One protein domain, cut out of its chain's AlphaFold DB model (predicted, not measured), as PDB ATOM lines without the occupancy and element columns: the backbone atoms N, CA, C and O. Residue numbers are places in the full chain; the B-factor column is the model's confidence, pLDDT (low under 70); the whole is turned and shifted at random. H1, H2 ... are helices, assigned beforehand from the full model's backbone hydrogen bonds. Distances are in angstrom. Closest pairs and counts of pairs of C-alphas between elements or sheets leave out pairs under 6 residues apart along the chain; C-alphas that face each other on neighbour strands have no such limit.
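What this domain is: This is residues 21 to 71 of the 562 residues of the protein "SEC14L5 protein" of Symbiodinium sp. KB8 (UniProt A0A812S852). Two longer helices, H1 and H3, are staggered along an elongated body; the first residues of H3, 53 to 57, pack on H1, and short H2 packs on both. The far end of H3 sticks out, with residues 65 to 71 standing free. The 51 printed residues hold three named helices, in the order H1, H2, H3, and no named strand: all helix, compact, radius of gyration of the C-alphas 11.2 A, spans 36 by 19 by 17 A.

Where its parts are: Find C-alpha 26 at (3.922, -47.220, 46.928); from there H1 runs 20.2 A to residue 39. H2 is residues 43 to 47. H3, residues 53 to 70, runs 25.2 A to C-alpha 70 at (-9.868, -21.853, 25.522).

How they stand to each other: H1 touches H2 with residues 32 to 36 alone; the closest C-alphas, Val 32 and Ser 45, are 5.7 A apart. H3 touches H2 with residues 56 to 60 alone, closest at C-alphas Tyr 47 and Ala 56, 5.3 A. H3 touches H1 with residues 53 to 57 alone, closest at C-alphas Leu 35 and Leu 53, 6.3 A; they run the same way at a steep tilt of 46 degrees. Every O i to N i+4 pair is within hydrogen-bond range in H1 and H3; H2 has 0 of 1, but 2 of 2 O i to N i+3 pairs.

The domain as a whole: The C-alphas of Asp 26 and Glu 69, the two farthest apart, are 36.1 A apart. The printed part has no cut, and both links are tight. Look for pLDDT under 70 at residues 21 to 24 and 49 to 51.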
ATOM      1  N   THR A  21      -7.114 -44.187  43.530       52.78
ATOM      2  CA  THR A  21      -7.641 -43.752  42.223       52.78
ATOM      3  C   THR A  21      -6.638 -43.780  41.076       52.78
ATOM      4  O   THR A  21      -7.043 -43.947  39.924       52.78
ATOM      5  N   PHE A  22      -5.344 -43.657  41.376       51.47
ATOM      6  CA  PHE A  22      -4.304 -43.464  40.354       51.47
ATOM      7  C   PHE A  22      -3.086 -44.376  40.512       51.47
ATOM      8  O   PHE A  22      -2.237 -44.410  39.627       51.47
ATOM      9  N   VAL A  23      -2.979 -45.117  41.617       55.91
ATOM     10  CA  VAL A  23      -1.694 -45.654  42.070       55.91
ATOM     11  C   VAL A  23      -1.824 -47.104  42.509       55.91
ATOM     12  O   VAL A  23      -2.682 -47.447  43.315       55.91
ATOM     13  N   HIS A  24      -1.003 -47.974  41.921       61.25
ATOM     14  CA  HIS A  24      -1.047 -49.425  42.116       61.25
ATOM     15  C   HIS A  24       0.135 -49.914  42.974       61.25
ATOM     16  O   HIS A  24       0.181 -51.082  43.358       61.25
ATOM     17  N   SER A  25       1.074 -49.019  43.308       72.06
ATOM     18  CA  SER A  25       2.245 -49.286  44.148       72.06
ATOM     19  C   SER A  25       2.679 -48.065  44.967       72.06
ATOM     20  O   SER A  25       2.407 -46.923  44.608       72.06
ATOM     21  N   ASP A  26       3.403 -48.294  46.061       79.25
ATOM     22  CA  ASP A  26       3.922 -47.220  46.928       79.25
ATOM     23  C   ASP A  26       4.896 -46.301  46.179       79.25
ATOM     24  O   ASP A  26       4.901 -45.091  46.377       79.25
ATOM     25  N   GLU A  27       5.658 -46.871  45.247       80.12
ATOM     26  CA  GLU A  27       6.599 -46.136  44.402       80.12
ATOM     27  C   GLU A  27       5.879 -45.153  43.460       80.12
ATOM     28  O   GLU A  27       6.309 -44.016  43.284       80.12
ATOM     29  N   GLU A  28       4.750 -45.559  42.876       80.25
ATOM     30  CA  GLU A  28       3.907 -44.670  42.069       80.25
ATOM     31  C   GLU A  28       3.252 -43.575  42.921       80.25
ATOM     32  O   GLU A  28       3.108 -42.445  42.452       80.25
ATOM     33  N   TRP A  29       2.899 -43.874  44.178       81.94
ATOM     34  CA  TRP A  29       2.343 -42.877  45.099       81.94
ATOM     35  C   TRP A  29       3.341 -41.764  45.378       81.94
ATOM     36  O   TRP A  29       3.001 -40.585  45.275       81.94
ATOM     37  N   ASP A  30       4.579 -42.139  45.691       85.31
ATOM     38  CA  ASP A  30       5.646 -41.189  45.989       85.31
ATOM     39  C   ASP A  30       5.924 -40.267  44.803       85.31
ATOM     40  O   ASP A  30       6.190 -39.076  44.981       85.31
ATOM     41  N   LEU A  31       5.822 -40.786  43.580       85.25
ATOM     42  CA  LEU A  31       5.983 -39.984  42.375       85.25
ATOM     43  C   LEU A  31       4.812 -39.009  42.171       85.25
ATOM     44  O   LEU A  31       5.045 -37.827  41.918       85.25
ATOM     45  N   VAL A  32       3.565 -39.439  42.385       84.00
ATOM     46  CA  VAL A  32       2.404 -38.530  42.375       84.00
ATOM     47  C   VAL A  32       2.567 -37.416  43.415       84.00
ATOM     48  O   VAL A  32       2.322 -36.247  43.111       84.00
ATOM     49  N   GLN A  33       3.041 -37.730  44.625       86.50
ATOM     50  CA  GLN A  33       3.298 -36.711  45.651       86.50
ATOM     51  C   GLN A  33       4.403 -35.730  45.240       86.50
ATOM     52  O   GLN A  33       4.286 -34.525  45.483       86.50
ATOM     53  N   GLN A  34       5.459 -36.209  44.580       88.12
ATOM     54  CA  GLN A  34       6.494 -35.337  44.024       88.12
ATOM     55  C   GLN A  34       5.933 -34.402  42.949       88.12
ATOM     56  O   GLN A  34       6.238 -33.209  42.976       88.12
ATOM     57  N   LEU A  35       5.080 -34.902  42.052       86.81
ATOM     58  CA  LEU A  35       4.438 -34.087  41.020       86.81
ATOM     59  C   LEU A  35       3.558 -32.986  41.628       86.81
ATOM     60  O   LEU A  35       3.693 -31.820  41.254       86.81
ATOM     61  N   ARG A  36       2.725 -33.323  42.622       88.94
ATOM     62  CA  ARG A  36       1.912 -32.342  43.367       88.94
ATOM     63  C   ARG A  36       2.769 -31.264  44.011       88.94
ATOM     64  O   ARG A  36       2.435 -30.085  43.979       88.94
ATOM     65  N   LYS A  37       3.912 -31.654  44.583       90.62
ATOM     66  CA  LYS A  37       4.843 -30.708  45.204       90.62
ATOM     67  C   LYS A  37       5.490 -29.771  44.178       90.62
ATOM     68  O   LYS A  37       5.689 -28.601  44.491       90.62
ATOM     69  N   ARG A  38       5.834 -30.268  42.985       91.44
ATOM     70  CA  ARG A  38       6.439 -29.471  41.897       91.44
ATOM     71  C   ARG A  38       5.456 -28.460  41.306       91.44
ATOM     72  O   ARG A  38       5.818 -27.314  41.056       91.44
ATOM     73  N   THR A  39       4.216 -28.888  41.106       88.94
ATOM     74  CA  THR A  39       3.155 -28.077  40.494       88.94
ATOM     75  C   THR A  39       2.459 -27.158  41.494       88.94
ATOM     76  O   THR A  39       1.998 -26.087  41.110       88.94
ATOM     77  N   GLY A  40       2.432 -27.540  42.774       88.06
ATOM     78  CA  GLY A  40       1.653 -26.867  43.810       88.06
ATOM     79  C   GLY A  40       0.161 -27.199  43.756       88.06
ATOM     80  O   GLY A  40      -0.618 -26.504  44.403       88.06
ATOM     81  N   ASP A  41      -0.229 -28.234  43.003       82.50
ATOM     82  CA  ASP A  41      -1.623 -28.566  42.721       82.50
ATOM     83  C   ASP A  41      -1.899 -30.070  42.862       82.50
ATOM     84  O   ASP A  41      -1.092 -30.918  42.479       82.50
ATOM     85  N   VAL A  42      -3.059 -30.408  43.421       79.44
ATOM     86  CA  VAL A  42      -3.510 -31.791  43.592       79.44
ATOM     87  C   VAL A  42      -4.019 -32.369  42.270       79.44
ATOM     88  O   VAL A  42      -3.829 -33.566  42.036       79.44
ATOM     89  N   GLU A  43      -4.595 -31.545  41.390       79.06
ATOM     90  CA  GLU A  43      -5.145 -31.971  40.091       79.06
ATOM     91  C   GLU A  43      -4.058 -32.468  39.129       79.06
ATOM     92  O   GLU A  43      -4.299 -33.358  38.314       79.06
ATOM     93  N   ALA A  44      -2.805 -32.040  39.324       81.44
ATOM     94  CA  ALA A  44      -1.655 -32.547  38.576       81.44
ATOM     95  C   ALA A  44      -1.488 -34.079  38.661       81.44
ATOM     96  O   ALA A  44      -0.841 -34.682  37.808       81.44
ATOM     97  N   SER A  45      -2.089 -34.732  39.662       79.69
ATOM     98  CA  SER A  45      -2.086 -36.199  39.792       79.69
ATOM     99  C   SER A  45      -2.682 -36.915  38.583       79.69
ATOM    100  O   SER A  45      -2.288 -38.042  38.301       79.69
ATOM    101  N   GLU A  46      -3.633 -36.288  37.893       77.88
ATOM    102  CA  GLU A  46      -4.336 -36.880  36.749       77.88
ATOM    103  C   GLU A  46      -3.433 -36.976  35.509       77.88
ATOM    104  O   GLU A  46      -3.626 -37.841  34.659       77.88
ATOM    105  N   TYR A  47      -2.386 -36.149  35.458       79.81
ATOM    106  CA  TYR A  47      -1.389 -36.093  34.386       79.81
ATOM    107  C   TYR A  47      -0.235 -37.075  34.604       79.81
ATOM    108  O   TYR A  47       0.677 -37.183  33.783       79.81
ATOM    109  N   TRP A  48      -0.255 -37.813  35.714       74.94
ATOM    110  CA  TRP A  48       0.749 -38.822  35.996       74.94
ATOM    111  C   TRP A  48       0.665 -39.978  34.988       74.94
ATOM    112  O   TRP A  48      -0.245 -40.806  35.039       74.94
ATOM    113  N   LYS A  49       1.659 -40.080  34.096       68.81
ATOM    114  CA  LYS A  49       1.840 -41.213  33.176       68.81
ATOM    115  C   LYS A  49       3.220 -41.852  33.384       68.81
ATOM    116  O   LYS A  49       4.228 -41.158  33.465       68.81
ATOM    117  N   LYS A  50       3.253 -43.192  33.486       62.81
ATOM    118  CA  LYS A  50       4.440 -44.088  33.461       62.81
ATOM    119  C   LYS A  50       5.795 -43.435  33.834       62.81
ATOM    120  O   LYS A  50       6.690 -43.343  33.001       62.81
ATOM    121  N   LYS A  51       5.981 -43.093  35.115       68.19
ATOM    122  CA  LYS A  51       7.281 -42.744  35.730       68.19
ATOM    123  C   LYS A  51       8.057 -41.561  35.101       68.19
ATOM    124  O   LYS A  51       9.249 -41.444  35.375       68.19
ATOM    125  N   ASP A  52       7.418 -40.661  34.348       85.12
ATOM    126  CA  ASP A  52       8.057 -39.437  33.824       85.12
ATOM    127  C   ASP A  52       7.445 -38.175  34.453       85.12
ATOM    128  O   ASP A  52       6.386 -37.691  34.052       85.12
ATOM    129  N   LEU A  53       8.113 -37.650  35.485       86.56
ATOM    130  CA  LEU A  53       7.655 -36.460  36.212       86.56
ATOM    131  C   LEU A  53       7.800 -35.169  35.402       86.56
ATOM    132  O   LEU A  53       7.021 -34.243  35.616       86.56
ATOM    133  N   ASP A  54       8.799 -35.086  34.522       90.12
ATOM    134  CA  ASP A  54       9.064 -33.868  33.755       90.12
ATOM    135  C   ASP A  54       8.031 -33.714  32.642       90.12
ATOM    136  O   ASP A  54       7.448 -32.640  32.495       90.12
ATOM    137  N   ALA A  55       7.739 -34.801  31.921       88.38
ATOM    138  CA  ALA A  55       6.684 -34.816  30.914       88.38
ATOM    139  C   ALA A  55       5.301 -34.556  31.535       88.38
ATOM    140  O   ALA A  55       4.537 -33.754  31.003       88.38
ATOM    141  N   ALA A  56       5.000 -35.174  32.685       88.06
ATOM    142  CA  ALA A  56       3.730 -34.966  33.383       88.06
ATOM    143  C   ALA A  56       3.552 -33.513  33.857       88.06
ATOM    144  O   ALA A  56       2.478 -32.936  33.694       88.06
ATOM    145  N   GLU A  57       4.599 -32.888  34.417       90.94
ATOM    146  CA  GLU A  57       4.538 -31.470  34.795       90.94
ATOM    147  C   GLU A  57       4.379 -30.561  33.570       90.94
ATOM    148  O   GLU A  57       3.589 -29.615  33.619       90.94
ATOM    149  N   ALA A  58       5.118 -30.824  32.487       92.12
ATOM    150  CA  ALA A  58       5.019 -30.043  31.259       92.12
ATOM    151  C   ALA A  58       3.597 -30.097  30.685       92.12
ATOM    152  O   ALA A  58       2.988 -29.047  30.485       92.12
ATOM    153  N   GLN A  59       3.038 -31.304  30.542       90.75
ATOM    154  CA  GLN A  59       1.673 -31.503  30.064       90.75
ATOM    155  C   GLN A  59       0.652 -30.790  30.962       90.75
ATOM    156  O   GLN A  59      -0.226 -30.093  30.461       90.75
ATOM    157  N   TYR A  60       0.790 -30.895  32.288       91.19
ATOM    158  CA  TYR A  60      -0.099 -30.205  33.223       91.19
ATOM    159  C   TYR A  60      -0.086 -28.682  33.025       91.19
ATOM    160  O   TYR A  60      -1.130 -28.032  32.977       91.19
ATOM    161  N   ARG A  61       1.103 -28.086  32.883       93.88
ATOM    162  CA  ARG A  61       1.248 -26.635  32.680       93.88
ATOM    163  C   ARG A  61       0.730 -26.179  31.315       93.88
ATOM    164  O   ARG A  61       0.159 -25.089  31.219       93.88
ATOM    165  N   GLU A  62       0.914 -26.991  30.280       95.00
ATOM    166  CA  GLU A  62       0.337 -26.753  28.955       95.00
ATOM    167  C   GLU A  62      -1.191 -26.800  29.012       95.00
ATOM    168  O   GLU A  62      -1.837 -25.856  28.556       95.00
ATOM    169  N   ALA A  63      -1.767 -27.801  29.679       93.00
ATOM    170  CA  ALA A  63      -3.208 -27.898  29.870       93.00
ATOM    171  C   ALA A  63      -3.773 -26.697  30.646       93.00
ATOM    172  O   ALA A  63      -4.786 -26.138  30.243       93.00
ATOM    173  N   LEU A  64      -3.103 -26.212  31.701       93.25
ATOM    174  CA  LEU A  64      -3.517 -24.983  32.402       93.25
ATOM    175  C   LEU A  64      -3.504 -23.745  31.492       93.25
ATOM    176  O   LEU A  64      -4.373 -22.875  31.598       93.25
ATOM    177  N   THR A  65      -2.521 -23.661  30.596       96.00
ATOM    178  CA  THR A  65      -2.440 -22.582  29.605       96.00
ATOM    179  C   THR A  65      -3.600 -22.687  28.619       96.00
ATOM    180  O   THR A  65      -4.335 -21.715  28.437       96.00
ATOM    181  N   TRP A  66      -3.834 -23.884  28.078       95.50
ATOM    182  CA  TRP A  66      -4.954 -24.166  27.187       95.50
ATOM    183  C   TRP A  66      -6.300 -23.869  27.851       95.50
ATOM    184  O   TRP A  66      -7.110 -23.157  27.268       95.50
ATOM    185  N   ARG A  67      -6.536 -24.310  29.095       94.44
ATOM    186  CA  ARG A  67      -7.791 -24.053  29.826       94.44
ATOM    187  C   ARG A  67      -8.093 -22.561  29.919       94.44
ATOM    188  O   ARG A  67      -9.241 -22.157  29.733       94.44
ATOM    189  N   LYS A  68      -7.068 -21.738  30.156       93.31
ATOM    190  CA  LYS A  68      -7.199 -20.278  30.212       93.31
ATOM    191  C   LYS A  68      -7.509 -19.671  28.843       93.31
ATOM    192  O   LYS A  68      -8.397 -18.828  28.745       93.31
ATOM    193  N   GLU A  69      -6.778 -20.068  27.805       91.31
ATOM    194  CA  GLU A  69      -6.947 -19.539  26.443       91.31
ATOM    195  C   GLU A  69      -8.280 -19.969  25.823       91.31
ATOM    196  O   GLU A  69      -9.007 -19.150  25.263       91.31
ATOM    197  N   PHE A  70      -8.635 -21.240  26.002       89.00
ATOM    198  CA  PHE A  70      -9.868 -21.853  25.522       89.00
ATOM    199  C   PHE A  70     -11.088 -21.506  26.390       89.00
ATOM    200  O   PHE A  70     -12.220 -21.800  26.011       89.00
ATOM    201  N   LYS A  71     -10.876 -20.873  27.555       90.00
ATOM    202  CA  LYS A  71     -11.909 -20.577  28.567       90.00
ATOM    203  C   LYS A  71     -12.693 -21.828  28.983       90.00
ATOM    204  O   LYS A  71     -13.913 -21.774  29.152       90.00
TER     205      LYS A  71